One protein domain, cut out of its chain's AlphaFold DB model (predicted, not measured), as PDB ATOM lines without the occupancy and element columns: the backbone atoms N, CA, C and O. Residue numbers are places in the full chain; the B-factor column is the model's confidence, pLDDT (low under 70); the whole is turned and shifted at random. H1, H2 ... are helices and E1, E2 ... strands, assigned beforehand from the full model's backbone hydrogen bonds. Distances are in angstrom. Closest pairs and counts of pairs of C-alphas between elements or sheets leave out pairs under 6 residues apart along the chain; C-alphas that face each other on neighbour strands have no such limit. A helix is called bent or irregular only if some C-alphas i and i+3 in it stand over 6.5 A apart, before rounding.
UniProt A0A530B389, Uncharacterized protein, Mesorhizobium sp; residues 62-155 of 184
ATOM      1  N   MET A  62      27.522 -20.629  -0.532       95.38
ATOM      2  CA  MET A  62      28.533 -21.503  -1.111       95.38
ATOM      3  C   MET A  62      27.982 -22.928  -1.178       95.38
ATOM      4  O   MET A  62      27.720 -23.553  -0.153       95.38
ATOM      5  N   ILE A  63      27.812 -23.453  -2.389       91.88
ATOM      6  CA  ILE A  63      27.395 -24.838  -2.617       91.88
ATOM      7  C   ILE A  63      28.656 -25.668  -2.819       91.88
ATOM      8  O   ILE A  63      29.416 -25.427  -3.756       91.88
ATOM      9  N   GLN A  64      28.873 -26.662  -1.964       92.62
ATOM     10  CA  GLN A  64      30.026 -27.555  -2.040       92.62
ATOM     11  C   GLN A  64      29.606 -29.005  -2.253       92.62
ATOM     12  O   GLN A  64      28.547 -29.440  -1.800       92.62
ATOM     13  N   GLY A  65      30.439 -29.747  -2.974       88.19
ATOM     14  CA  GLY A  65      30.297 -31.186  -3.112       88.19
ATOM     15  C   GLY A  65      31.019 -31.932  -1.997       88.19
ATOM     16  O   GLY A  65      31.908 -31.396  -1.346       88.19
ATOM     17  N   SER A  66      30.674 -33.205  -1.827       87.75
ATOM     18  CA  SER A  66      31.421 -34.136  -0.981       87.75
ATOM     19  C   SER A  66      31.756 -35.387  -1.799       87.75
ATOM     20  O   SER A  66      30.902 -36.265  -1.937       87.75
ATOM     21  N   PRO A  67      32.934 -35.473  -2.449       87.56
ATOM     22  CA  PRO A  67      33.997 -34.458  -2.566       87.56
ATOM     23  C   PRO A  67      33.799 -33.432  -3.704       87.56
ATOM     24  O   PRO A  67      34.440 -32.386  -3.702       87.56
ATOM     25  N   PHE A  68      32.938 -33.710  -4.693       93.44
ATOM     26  CA  PHE A  68      32.714 -32.833  -5.854       93.44
ATOM     27  C   PHE A  68      31.233 -32.748  -6.232       93.44
ATOM     28  O   PHE A  68      30.487 -33.719  -6.106       93.44
ATOM     29  N   LEU A  69      30.825 -31.597  -6.764       93.81
ATOM     30  CA  LEU A  69      29.600 -31.427  -7.535       93.81
ATOM     31  C   LEU A  69      29.851 -31.942  -8.953       93.81
ATOM     32  O   LEU A  69      30.626 -31.356  -9.708       93.81
ATOM     33  N   TRP A  70      29.200 -33.041  -9.322       95.69
ATOM     34  CA  TRP A  70      29.319 -33.610 -10.664       95.69
ATOM     35  C   TRP A  70      28.330 -32.954 -11.621       95.69
ATOM     36  O   TRP A  70      27.161 -33.340 -11.694       95.69
ATOM     37  N   LEU A  71      28.806 -31.961 -12.370       95.12
ATOM     38  CA  LEU A  71      27.994 -31.219 -13.328       95.12
ATOM     39  C   LEU A  71      27.990 -31.917 -14.695       95.12
ATOM     40  O   LEU A  71      29.054 -32.319 -15.176       95.12
ATOM     41  N   PRO A  72      26.823 -32.071 -15.341       96.75
ATOM     42  CA  PRO A  72      26.720 -32.758 -16.620       96.75
ATOM     43  C   PRO A  72      27.260 -31.905 -17.777       96.75
ATOM     44  O   PRO A  72      26.901 -30.740 -17.933       96.75
ATOM     45  N   LEU A  73      28.073 -32.522 -18.632       95.81
ATOM     46  CA  LEU A  73      28.577 -31.960 -19.887       95.81
ATOM     47  C   LEU A  73      27.563 -32.148 -21.036       95.81
ATOM     48  O   LEU A  73      26.571 -32.872 -20.878       95.81
ATOM     49  N   PRO A  74      27.779 -31.529 -22.217       93.25
ATOM     50  CA  PRO A  74      26.874 -31.655 -23.360       93.25
ATOM     51  C   PRO A  74      26.568 -33.096 -23.807       93.25
ATOM     52  O   PRO A  74      25.448 -33.365 -24.251       93.25
ATOM     53  N   ASP A  75      27.508 -34.023 -23.621       93.94
ATOM     54  CA  ASP A  75      27.350 -35.443 -23.961       93.94
ATOM     55  C   ASP A  75      26.688 -36.282 -22.854       93.94
ATOM     56  O   ASP A  75      26.339 -37.441 -23.081       93.94
ATOM     57  N   ALA A  76      26.466 -35.721 -21.656       96.38
ATOM     58  CA  ALA A  76      25.800 -36.446 -20.579       96.38
ATOM     59  C   ALA A  76      24.380 -36.857 -21.008       96.38
ATOM     60  O   ALA A  76      23.636 -36.029 -21.548       96.38
ATOM     61  N   PRO A  77      23.950 -38.099 -20.744       95.25
ATOM     62  CA  PRO A  77      22.655 -38.575 -21.199       95.25
ATOM     63  C   PRO A  77      21.512 -37.769 -20.586       95.25
ATOM     64  O   PRO A  77      21.544 -37.343 -19.430       95.25
ATOM     65  N   LYS A  78      20.459 -37.594 -21.379       94.50
ATOM     66  CA  LYS A  78      19.210 -36.987 -20.926       94.50
ATOM     67  C   LYS A  78      18.253 -38.058 -20.414       94.50
ATOM     68  O   LYS A  78      18.169 -39.130 -21.011       94.50
ATOM     69  N   GLY A  79      17.556 -37.776 -19.323       89.00
ATOM     70  CA  GLY A  79      16.517 -38.605 -18.722       89.00
ATOM     71  C   GLY A  79      15.125 -38.020 -18.939       89.00
ATOM     72  O   GLY A  79      14.856 -37.335 -19.933       89.00
ATOM     73  N   ARG A  80      14.225 -38.292 -17.991       88.12
ATOM     74  CA  ARG A  80      12.836 -37.824 -18.041       88.12
ATOM     75  C   ARG A  80      12.773 -36.293 -18.125       88.12
ATOM     76  O   ARG A  80      13.488 -35.579 -17.425       88.12
ATOM     77  N   GLY A  81      11.896 -35.785 -18.992       86.69
ATOM     78  CA  GLY A  81      11.706 -34.344 -19.171       86.69
ATOM     79  C   GLY A  81      12.894 -33.630 -19.822       86.69
ATOM     80  O   GLY A  81      13.086 -32.444 -19.571       86.69
ATOM     81  N   ASN A  82      13.702 -34.338 -20.628       87.56
ATOM     82  CA  ASN A  82      14.829 -33.782 -21.395       87.56
ATOM     83  C   ASN A  82      15.954 -33.177 -20.524       87.56
ATOM     84  O   ASN A  82      16.811 -32.448 -21.026       87.56
ATOM     85  N   ARG A  83      15.977 -33.487 -19.221       91.06
ATOM     86  CA  ARG A  83      17.017 -33.051 -18.276       91.06
ATOM     87  C   ARG A  83      18.200 -34.002 -18.316       91.06
ATOM     88  O   ARG A  83      18.006 -35.204 -18.470       91.06
ATOM     89  N   ARG A  84      19.420 -33.490 -18.165       94.75
ATOM     90  CA  ARG A  84      20.610 -34.343 -18.023       94.75
ATOM     91  C   ARG A  84      20.544 -35.077 -16.690       94.75
ATOM     92  O   ARG A  84      20.220 -34.456 -15.682       94.75
ATOM     93  N   ILE A  85      20.806 -36.379 -16.707       95.06
ATOM     94  CA  ILE A  85      20.785 -37.191 -15.485       95.06
ATOM     95  C   ILE A  85      22.013 -36.882 -14.638       95.06
ATOM     96  O   ILE A  85      23.084 -36.597 -15.185       95.06
ATOM     97  N   SER A  86      21.871 -36.955 -13.317       94.56
ATOM     98  CA  SER A  86      23.006 -36.776 -12.414       94.56
ATOM     99  C   SER A  86      24.008 -37.930 -12.549       94.56
ATOM    100  O   SER A  86      23.656 -39.038 -12.962       94.56
ATOM    101  N   ALA A  87      25.271 -37.694 -12.181       95.44
ATOM    102  CA  ALA A  87      26.288 -38.748 -12.200       95.44
ATOM    103  C   ALA A  87      25.920 -39.932 -11.280       95.44
ATOM    104  O   ALA A  87      26.189 -41.079 -11.626       95.44
ATOM    105  N   GLY A  88      25.254 -39.665 -10.148       94.19
ATOM    106  CA  GLY A  88      24.798 -40.700  -9.211       94.19
ATOM    107  C   GLY A  88      23.690 -41.597  -9.775       94.19
ATOM    108  O   GLY A  88      23.641 -42.786  -9.476       94.19
ATOM    109  N   GLU A  89      22.835 -41.066 -10.652       95.00
ATOM    110  CA  GLU A  89      21.756 -41.829 -11.297       95.00
ATOM    111  C   GLU A  89      22.222 -42.577 -12.553       95.00
ATOM    112  O   GLU A  89      21.532 -43.485 -13.023       95.00
ATOM    113  N   TYR A  90      23.396 -42.232 -13.094       96.44
ATOM    114  CA  TYR A  90      23.884 -42.751 -14.371       96.44
ATOM    115  C   TYR A  90      23.856 -44.277 -14.439       96.44
ATOM    116  O   TYR A  90      23.286 -44.844 -15.371       96.44
ATOM    117  N   ARG A  91      24.423 -44.959 -13.436       95.38
ATOM    118  CA  ARG A  91      24.497 -46.427 -13.432       95.38
ATOM    119  C   ARG A  91      23.109 -47.063 -13.400       95.38
ATOM    120  O   ARG A  91      22.881 -48.036 -14.110       95.38
ATOM    121  N   LYS A  92      22.177 -46.484 -12.638       95.06
ATOM    122  CA  LYS A  92      20.787 -46.953 -12.552       95.06
ATOM    123  C   LYS A  92      20.053 -46.801 -13.887       95.06
ATOM    124  O   LYS A  92      19.285 -47.673 -14.268       95.06
ATOM    125  N   GLU A  93      20.282 -45.703 -14.603       94.75
ATOM    126  CA  GLU A  93      19.552 -45.390 -15.837       94.75
ATOM    127  C   GLU A  93      20.170 -45.949 -17.131       94.75
ATOM    128  O   GLU A  93      19.455 -46.182 -18.117       94.75
ATOM    129  N   ILE A  94      21.496 -46.096 -17.158       95.44
ATOM    130  CA  ILE A  94      22.275 -46.479 -18.342       95.44
ATOM    131  C   ILE A  94      22.840 -47.899 -18.228       95.44
ATOM    132  O   ILE A  94      23.009 -48.551 -19.255       95.44
ATOM    133  N   GLY A  95      23.102 -48.391 -17.014       95.00
ATOM    134  CA  GLY A  95      23.579 -49.752 -16.736       95.00
ATOM    135  C   GLY A  95      25.103 -49.910 -16.683       95.00
ATOM    136  O   GLY A  95      25.600 -50.821 -16.028       95.00
ATOM    137  N   HIS A  96      25.858 -49.003 -17.308       95.25
ATOM    138  CA  HIS A  96      27.326 -49.052 -17.340       95.25
ATOM    139  C   HIS A  96      27.960 -48.201 -16.228       95.25
ATOM    140  O   HIS A  96      27.342 -47.236 -15.770       95.25
ATOM    141  N   PRO A  97      29.186 -48.520 -15.776       95.94
ATOM    142  CA  PRO A  97      29.903 -47.692 -14.812       95.94
ATOM    143  C   PRO A  97      30.444 -46.404 -15.450       95.94
ATOM    144  O   PRO A  97      30.668 -46.326 -16.661       95.94
ATOM    145  N   LEU A  98      30.688 -45.407 -14.600       97.00
ATOM    146  CA  LEU A  98      31.487 -44.232 -14.935       97.00
ATOM    147  C   LEU A  98      32.941 -44.466 -14.523       97.00
ATOM    148  O   LEU A  98      33.211 -45.050 -13.476       97.00
ATOM    149  N   TYR A  99      33.866 -43.963 -15.330       96.56
ATOM    150  CA  TYR A  99      35.303 -44.048 -15.104       96.56
ATOM    151  C   TYR A  99      35.868 -42.661 -14.829       96.56
ATOM    152  O   TYR A  99      35.516 -41.691 -15.503       96.56
ATOM    153  N   SER A 100      36.756 -42.570 -13.842       95.25
ATOM    154  CA  SER A 100      37.459 -41.327 -13.539       95.25
ATOM    155  C   SER A 100      38.496 -41.019 -14.615       95.25
ATOM    156  O   SER A 100      39.298 -41.875 -14.983       95.25
ATOM    157  N   ILE A 101      38.495 -39.779 -15.097       95.94
ATOM    158  CA  ILE A 101      39.539 -39.230 -15.958       95.94
ATOM    159  C   ILE A 101      40.319 -38.229 -15.111       95.94
ATOM    160  O   ILE A 101      39.824 -37.144 -14.778       95.94
ATOM    161  N   LYS A 102      41.552 -38.599 -14.760       91.12
ATOM    162  CA  LYS A 102      42.468 -37.714 -14.041       91.12
ATOM    163  C   LYS A 102      42.984 -36.641 -14.992       91.12
ATOM    164  O   LYS A 102      43.434 -36.938 -16.095       91.12
ATOM    165  N   ARG A 103      42.924 -35.386 -14.549       93.19
ATOM    166  CA  ARG A 103      43.490 -34.243 -15.266       93.19
ATOM    167  C   ARG A 103      44.389 -33.476 -14.295       93.19
ATOM    168  O   ARG A 103      43.854 -32.715 -13.493       93.19
ATOM    169  N   PRO A 104      45.714 -33.701 -14.305       91.31
ATOM    170  CA  PRO A 104      46.631 -32.996 -13.410       91.31
ATOM    171  C   PRO A 104      46.407 -31.477 -13.471       91.31
ATOM    172  O   PRO A 104      46.296 -30.913 -14.560       91.31
ATOM    173  N   GLY A 105      46.247 -30.837 -12.309       90.12
ATOM    174  CA  GLY A 105      45.986 -29.395 -12.191       90.12
ATOM    175  C   GLY A 105      44.618 -28.911 -12.696       90.12
ATOM    176  O   GLY A 105      44.381 -27.708 -12.743       90.12
ATOM    177  N   LYS A 106      43.701 -29.806 -13.092       92.81
ATOM    178  CA  LYS A 106      42.360 -29.450 -13.587       92.81
ATOM    179  C   LYS A 106      41.285 -30.238 -12.841       92.81
ATOM    180  O   LYS A 106      41.539 -31.302 -12.286       92.81
ATOM    181  N   ALA A 107      40.051 -29.740 -12.886       92.25
ATOM    182  CA  ALA A 107      38.892 -30.443 -12.334       92.25
ATOM    183  C   ALA A 107      38.825 -31.901 -12.847       92.25
ATOM    184  O   ALA A 107      39.037 -32.121 -14.044       92.25
ATOM    185  N   PRO A 108      38.518 -32.906 -12.017       95.00
ATOM    186  CA  PRO A 108      38.370 -34.278 -12.494       95.00
ATOM    187  C   PRO A 108      37.158 -34.404 -13.425       95.00
ATOM    188  O   PRO A 108      36.221 -33.605 -13.356       95.00
ATOM    189  N   LEU A 109      37.159 -35.412 -14.299       97.50
ATOM    190  CA  LEU A 109      35.973 -35.773 -15.081       97.50
ATOM    191  C   LEU A 109      35.530 -37.197 -14.758       97.50
ATOM    192  O   LEU A 109      36.342 -38.045 -14.388       97.50
ATOM    193  N   LEU A 110      34.247 -37.460 -14.977       97.50
ATOM    194  CA  LEU A 110      33.716 -38.811 -15.104       97.50
ATOM    195  C   LEU A 110      33.296 -39.034 -16.548       97.50
ATOM    196  O   LEU A 110      32.622 -38.190 -17.144       97.50
ATOM    197  N   GLY A 111      33.687 -40.171 -17.107       97.38
ATOM    198  CA  GLY A 111      33.357 -40.547 -18.470       97.38
ATOM    199  C   GLY A 111      32.776 -41.945 -18.572       97.38
ATOM    200  O   GLY A 111      32.895 -42.759 -17.659       97.38
ATOM    201  N   ALA A 112      32.164 -42.226 -19.713       97.19
ATOM    202  CA  ALA A 112      31.720 -43.561 -20.070       97.19
ATOM    203  C   ALA A 112      32.526 -44.066 -21.257       97.19
ATOM    204  O   ALA A 112      32.859 -43.307 -22.169       97.19
ATOM    205  N   VAL A 113      32.819 -45.359 -21.251       95.62
ATOM    206  CA  VAL A 113      33.480 -45.986 -22.385       95.62
ATOM    207  C   VAL A 113      32.427 -46.445 -23.381       95.62
ATOM    208  O   VAL A 113      31.536 -47.223 -23.032       95.62
ATOM    209  N   ILE A 114      32.534 -45.964 -24.616       95.50
ATOM    210  CA  ILE A 114      31.665 -46.370 -25.718       95.50
ATOM    211  C   ILE A 114      32.472 -46.750 -26.950       95.50
ATOM    212  O   ILE A 114      33.571 -46.240 -27.160       95.50
ATOM    213  N   ARG A 115      31.887 -47.591 -27.805       94.62
ATOM    214  CA  ARG A 115      32.420 -47.869 -29.141       94.62
ATOM    215  C   ARG A 115      31.575 -47.221 -30.231       94.62
ATOM    216  O   ARG A 115      30.357 -47.417 -30.290       94.62
ATOM    217  N   ALA A 116      32.216 -46.442 -31.099       92.19
ATOM    218  CA  ALA A 116      31.566 -45.808 -32.243       92.19
ATOM    219  C   ALA A 116      32.565 -45.470 -33.361       92.19
ATOM    220  O   ALA A 116      33.774 -45.452 -33.169       92.19
ATOM    221  N   THR A 117      32.061 -45.188 -34.562       91.31
ATOM    222  CA  THR A 117      32.892 -44.693 -35.670       91.31
ATOM    223  C   THR A 117      33.273 -43.223 -35.461       91.31
ATOM    224  O   THR A 117      32.530 -42.476 -34.819       91.31
ATOM    225  N   LYS A 118      34.387 -42.767 -36.058       88.44
ATOM    226  CA  LYS A 118      34.846 -41.362 -35.976       88.44
ATOM    227  C   LYS A 118      33.753 -40.357 -36.355       88.44
ATOM    228  O   LYS A 118      33.491 -39.420 -35.605       88.44
ATOM    229  N   ALA A 119      33.036 -40.621 -37.450       87.50
ATOM    230  CA  ALA A 119      31.917 -39.792 -37.906       87.50
ATOM    231  C   ALA A 119      30.775 -39.683 -36.876       87.50
ATOM    232  O   ALA A 119      30.098 -38.662 -36.805       87.50
ATOM    233  N   ARG A 120      30.544 -40.720 -36.054       84.00
ATOM    234  CA  ARG A 120      29.546 -40.655 -34.976       84.00
ATOM    235  C   ARG A 120      30.041 -39.848 -33.784       84.00
ATOM    236  O   ARG A 120      29.244 -39.116 -33.218       84.00
ATOM    237  N   PHE A 121      31.322 -39.934 -33.426       85.88
ATOM    238  CA  PHE A 121      31.874 -39.106 -32.348       85.88
ATOM    239  C   PHE A 121      31.808 -37.606 -32.662       85.88
ATOM    240  O   PHE A 121      31.594 -36.813 -31.752       85.88
ATOM    241  N   GLN A 122      31.923 -37.216 -33.934       85.69
ATOM    242  CA  GLN A 122      31.774 -35.817 -34.360       85.69
ATOM    243  C   GLN A 122      30.348 -35.269 -34.175       85.69
ATOM    244  O   GLN A 122      30.171 -34.064 -34.041       85.69
ATOM    245  N   LYS A 123      29.329 -36.140 -34.142       85.56
ATOM    246  CA  LYS A 123      27.916 -35.761 -33.966       85.56
ATOM    247  C   LYS A 123      27.466 -35.744 -32.495       85.56
ATOM    248  O   LYS A 123      26.293 -35.492 -32.228       85.56
ATOM    249  N   GLY A 124      28.377 -36.014 -31.556       85.00
ATOM    250  CA  GLY A 124      28.079 -36.157 -30.130       85.00
ATOM    251  C   GLY A 124      27.594 -37.555 -29.743       85.00
ATOM    252  O   GLY A 124      27.446 -38.453 -30.579       85.00
ATOM    253  N   VAL A 125      27.370 -37.758 -28.445       90.88
ATOM    254  CA  VAL A 125      27.030 -39.076 -27.895       90.88
ATOM    255  C   VAL A 125      25.551 -39.206 -27.547       90.88
ATOM    256  O   VAL A 125      24.991 -38.445 -26.762       90.88
ATOM    257  N   SER A 126      24.904 -40.232 -28.105       90.69
ATOM    258  CA  SER A 126      23.505 -40.539 -27.818       90.69
ATOM    259  C   SER A 126      23.334 -41.431 -26.584       90.69
ATOM    260  O   SER A 126      24.175 -42.270 -26.246       90.69
ATOM    261  N   ARG A 127      22.157 -41.343 -25.951       92.38
ATOM    262  CA  ARG A 127      21.777 -42.231 -24.839       92.38
ATOM    263  C   ARG A 127      21.825 -43.715 -25.228       92.38
ATOM    264  O   ARG A 127      22.195 -44.544 -24.402       92.38
ATOM    265  N   SER A 128      21.482 -44.069 -26.469       91.75
ATOM    266  CA  SER A 128      21.536 -45.463 -26.938       91.75
ATOM    267  C   SER A 128      22.968 -45.962 -27.143       91.75
ATOM    268  O   SER A 128      23.235 -47.146 -26.954       91.75
ATOM    269  N   GLN A 129      23.915 -45.085 -27.491       92.69
ATOM    270  CA  GLN A 129      25.341 -45.426 -27.495       92.69
ATOM    271  C   GLN A 129      25.843 -45.693 -26.078       92.69
ATOM    272  O   GLN A 129      26.490 -46.709 -25.852       92.69
ATOM    273  N   LEU A 130      25.468 -44.845 -25.120       94.88
ATOM    274  CA  LEU A 130      25.845 -45.014 -23.716       94.88
ATOM    275  C   LEU A 130      25.277 -46.302 -23.111       94.88
ATOM    276  O   LEU A 130      25.992 -46.989 -22.393       94.88
ATOM    277  N   LYS A 131      24.038 -46.678 -23.459       94.81
ATOM    278  CA  LYS A 131      23.438 -47.964 -23.055       94.81
ATOM    279  C   LYS A 131      24.111 -49.185 -23.686       94.81
ATOM    280  O   LYS A 131      24.145 -50.241 -23.066       94.81
ATOM    281  N   ARG A 132      24.641 -49.066 -24.909       94.25
ATOM    282  CA  ARG A 132      25.435 -50.140 -25.536       94.25
ATOM    283  C   ARG A 132      26.841 -50.248 -24.940       94.25
ATOM    284  O   ARG A 132      27.413 -51.334 -24.946       94.25
ATOM    285  N   GLY A 133      27.385 -49.146 -24.426       93.00
ATOM    286  CA  GLY A 133      28.698 -49.112 -23.786       93.00
ATOM    287  C   GLY A 133      29.819 -49.536 -24.738       93.00
ATOM    288  O   GLY A 133      29.821 -49.182 -25.923       93.00
ATOM    289  N   ARG A 134      30.768 -50.323 -24.214       91.56
ATOM    290  CA  ARG A 134      31.951 -50.816 -24.944       91.56
ATOM    291  C   ARG A 134      31.623 -51.631 -26.191       91.56
ATOM    292  O   ARG A 134      32.393 -51.564 -27.139       91.56
ATOM    293  N   ASN A 135      30.508 -52.370 -26.192       89.81
ATOM    294  CA  ASN A 135      30.039 -53.210 -27.299       89.81
ATOM    295  C   ASN A 135      31.187 -53.891 -28.091       89.81
ATOM    296  O   ASN A 135      31.502 -53.431 -29.192       89.81
ATOM    297  N   PRO A 136      31.828 -54.949 -27.553       87.88
ATOM    298  CA  PRO A 136      33.059 -55.527 -28.112       87.88
ATOM    299  C   PRO A 136      32.957 -55.946 -29.584       87.88
ATOM    300  O   PRO A 136      33.884 -55.723 -30.356       87.88
ATOM    301  N   HIS A 137      31.798 -56.470 -29.993       89.50
ATOM    302  CA  HIS A 137      31.505 -56.881 -31.374       89.50
ATOM    303  C   HIS A 137      31.007 -55.727 -32.263       89.50
ATOM    304  O   HIS A 137      30.610 -55.917 -33.411       89.50
ATOM    305  N   GLY A 138      30.977 -54.507 -31.730       85.50
ATOM    306  CA  GLY A 138      30.561 -53.311 -32.441       85.50
ATOM    307  C   GLY A 138      31.617 -52.795 -33.412       85.50
ATOM    308  O   GLY A 138      32.817 -53.005 -33.246       85.50
ATOM    309  N   ARG A 139      31.156 -52.031 -34.406       87.69
ATOM    310  CA  ARG A 139      32.021 -51.322 -35.358       87.69
ATOM    311  C   ARG A 139      32.588 -50.033 -34.757       87.69
ATOM    312  O   ARG A 139      31.868 -49.299 -34.075       87.69
ATOM    313  N   GLY A 140      33.825 -49.708 -35.126       90.75
ATOM    314  CA  GLY A 140      34.495 -48.456 -34.773       90.75
ATOM    315  C   GLY A 140      35.459 -48.585 -33.597       90.75
ATOM    316  O   GLY A 140      35.832 -49.684 -33.199       90.75
ATOM    317  N   GLU A 141      35.851 -47.438 -33.056       91.94
ATOM    318  CA  GLU A 141      36.890 -47.308 -32.037       91.94
ATOM    319  C   GLU A 141      36.265 -47.153 -30.650       91.94
ATOM    320  O   GLU A 141      35.198 -46.548 -30.484       91.94
ATOM    321  N   GLU A 142      36.935 -47.712 -29.647       94.38
ATOM    322  CA  GLU A 142      36.582 -47.537 -28.244       94.38
ATOM    323  C   GLU A 142      37.133 -46.204 -27.734       94.38
ATOM    324  O   GLU A 142      38.316 -45.905 -27.887       94.38
ATOM    325  N   ARG A 143      36.274 -45.388 -27.120       93.50
ATOM    326  CA  ARG A 143      36.655 -44.090 -26.565       93.50
ATOM    327  C   ARG A 143      36.021 -43.876 -25.205       93.50
ATOM    328  O   ARG A 143      34.834 -44.134 -25.003       93.50
ATOM    329  N   LEU A 144      36.814 -43.327 -24.291       95.50
ATOM    330  CA  LEU A 144      36.326 -42.776 -23.037       95.50
ATOM    331  C   LEU A 144      35.799 -41.360 -23.288       95.50
ATOM    332  O   LEU A 144      36.565 -40.436 -23.557       95.50
ATOM    333  N   VAL A 145      34.479 -41.206 -23.241       95.19
ATOM    334  CA  VAL A 145      33.803 -39.930 -23.486       95.19
ATOM    335  C   VAL A 145      33.533 -39.246 -22.150       95.19
ATOM    336  O   VAL A 145      32.887 -39.854 -21.295       95.19
ATOM    337  N   PRO A 146      33.991 -37.999 -21.947       96.62
ATOM    338  CA  PRO A 146      33.712 -37.257 -20.727       96.62
ATOM    339  C   PRO A 146      32.237 -36.847 -20.667       96.62
ATOM    340  O   PRO A 146      31.715 -36.227 -21.588       96.62
ATOM    341  N   LEU A 147      31.570 -37.165 -19.560       97.38
ATOM    342  CA  LEU A 147      30.149 -36.880 -19.354       97.38
ATOM    343  C   LEU A 147      29.905 -35.904 -18.206       97.38
ATOM    344  O   LEU A 147      28.926 -35.168 -18.242       97.38
ATOM    345  N   TYR A 148      30.778 -35.871 -17.202       97.81
ATOM    346  CA  TYR A 148      30.622 -34.996 -16.043       97.81
ATOM    347  C   TYR A 148      31.943 -34.349 -15.660       97.81
ATOM    348  O   TYR A 148      32.998 -34.959 -15.817       97.81
ATOM    349  N   ILE A 149      31.870 -33.139 -15.110       97.12
ATOM    350  CA  ILE A 149      32.999 -32.419 -14.518       97.12
ATOM    351  C   ILE A 149      32.784 -32.254 -13.017       97.12
ATOM    352  O   ILE A 149      31.685 -31.917 -12.581       97.12
ATOM    353  N   GLY A 150      33.823 -32.526 -12.231       96.06
ATOM    354  CA  GLY A 150      33.800 -32.396 -10.780       96.06
ATOM    355  C   GLY A 150      34.218 -30.997 -10.360       96.06
ATOM    356  O   GLY A 150      35.374 -30.620 -10.530       96.06
ATOM    357  N   VAL A 151      33.284 -30.232  -9.807       94.88
ATOM    358  CA  VAL A 151      33.537 -28.891  -9.273       94.88
ATOM    359  C   VAL A 151      33.490 -28.961  -7.746       94.88
ATOM    360  O   VAL A 151      32.494 -29.438  -7.212       94.88
ATOM    361  N   PRO A 152      34.537 -28.542  -7.015       92.62
ATOM    362  CA  PRO A 152      34.574 -28.716  -5.561       92.62
ATOM    363  C   PRO A 152      33.536 -27.835  -4.859       92.62
ATOM    364  O   PRO A 152      32.766 -28.310  -4.028       92.62
ATOM    365  N   LYS A 153      33.479 -26.560  -5.245       93.50
ATOM    366  CA  LYS A 153      32.550 -25.571  -4.708       93.50
ATOM    367  C   LYS A 153      32.155 -24.559  -5.772       93.50
ATOM    368  O   LYS A 153      32.933 -24.283  -6.685       93.50
ATOM    369  N   VAL A 154      30.958 -24.010  -5.631       92.38
ATOM    370  CA  VAL A 154      30.431 -22.912  -6.437       92.38
ATOM    371  C   VAL A 154      29.854 -21.876  -5.491       92.38
ATOM    372  O   VAL A 154      29.070 -22.203  -4.603       92.38
ATOM    373  N   GLU A 155      30.240 -20.629  -5.697       94.56
ATOM    374  CA  GLU A 155      29.631 -19.498  -5.019       94.56
ATOM    375  C   GLU A 155      28.453 -18.988  -5.846       94.56
ATOM    376  O   GLU A 155      28.564 -18.781  -7.057       94.56
TER     377      GLU A 155
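What this domain is: This is residues 62 to 155 of the 184 residues of an uncharacterized protein of Mesorhizobium sp (UniProt A0A530B389). A long, strongly twisted ribbon of antiparallel strands makes the longest axis, with E4 running almost its whole length, E1 beside one half of E4 and E3 beside the other. Short E2 lies beside E3, H3 packs across E3, H1 grazes the sheet with its residues 87 to 90 near E1, E4 and E3, and H2 sits near the end of the ribbon away from residues 62 and 155. The printed part has 94 residues, with four named strands and three named helices in the order E1 H1 E2 E3 H2 H3 E4; the sheet's order is E1 E4 E3 E2, and the class is mixed, helices and strands. It is compact, with a radius of gyration of the C-alphas of 13.8 A and spans of 45 by 34 by 21 A.

How they stand to each other: Begin at E1, residues 62 to 72, an edge strand that bends by 104 degrees at residue 67. Its antiparallel neighbour is E4, residues 141 to 155, at 157 degrees; look for N 63 and O 154, 2.8 A apart, and N 71 and O 149, 2.9 A. E4 bends by 53 degrees at residue 152. H1, residues 87 to 94, is on the sheet but only grazes it, with residues 87 to 90; it is irregular, with C-alphas 88 and 91 7.1 A apart. E2, residues 99 to 101, is the other edge strand and forms a hairpin with E3, residues 109 to 116, with N 99 and O 111 2.8 A apart. E3 and E4 are antiparallel at 160 degrees, with N 114 and O 143 3.0 A apart. H2, residues 118 to 121, only grazes the sheet and is apart from H1. H3, residues 127 to 132, is on the sheet over E3 at a height over the sheet of 8.3 A and runs across the strands, at 65 degrees to E3 on the local plane, which is fitted to just 6 C-alphas; the closest C-alphas of E3 and H3, those of Ile 114 and Leu 130, are 6.3 A apart. H1 and H3 only just touch, with 3 pairs of C-alphas within 8 A, the closest being Ile 94 and Lys 131 at 5.1 A. In H3 every O i to N i+4 pair is within hydrogen-bond range, in H1 2 of 4, and H2 is too short for such a pair.

Where its parts are: Find C-alpha 62 at (28.533, -21.503, -1.111), where E1 begins its 19.2 A. H1 spans 10.7 A, E2 6.5 A, E3 20.4 A, H2 5.2 A and H3 8.7 A. E4 runs 39.4 A from C-alpha 141 at (36.890, -47.308, -32.037) to C-alpha 155 at (29.631, -19.498, -5.019).

The domain as a whole: The two C-alphas farthest apart, those of Met 62 and His 137, are 46.7 A apart. The link from E1 to H1, residues 73 to 86, is long. The printed part has no cut, and no printed residue is under 70 in pLDDT.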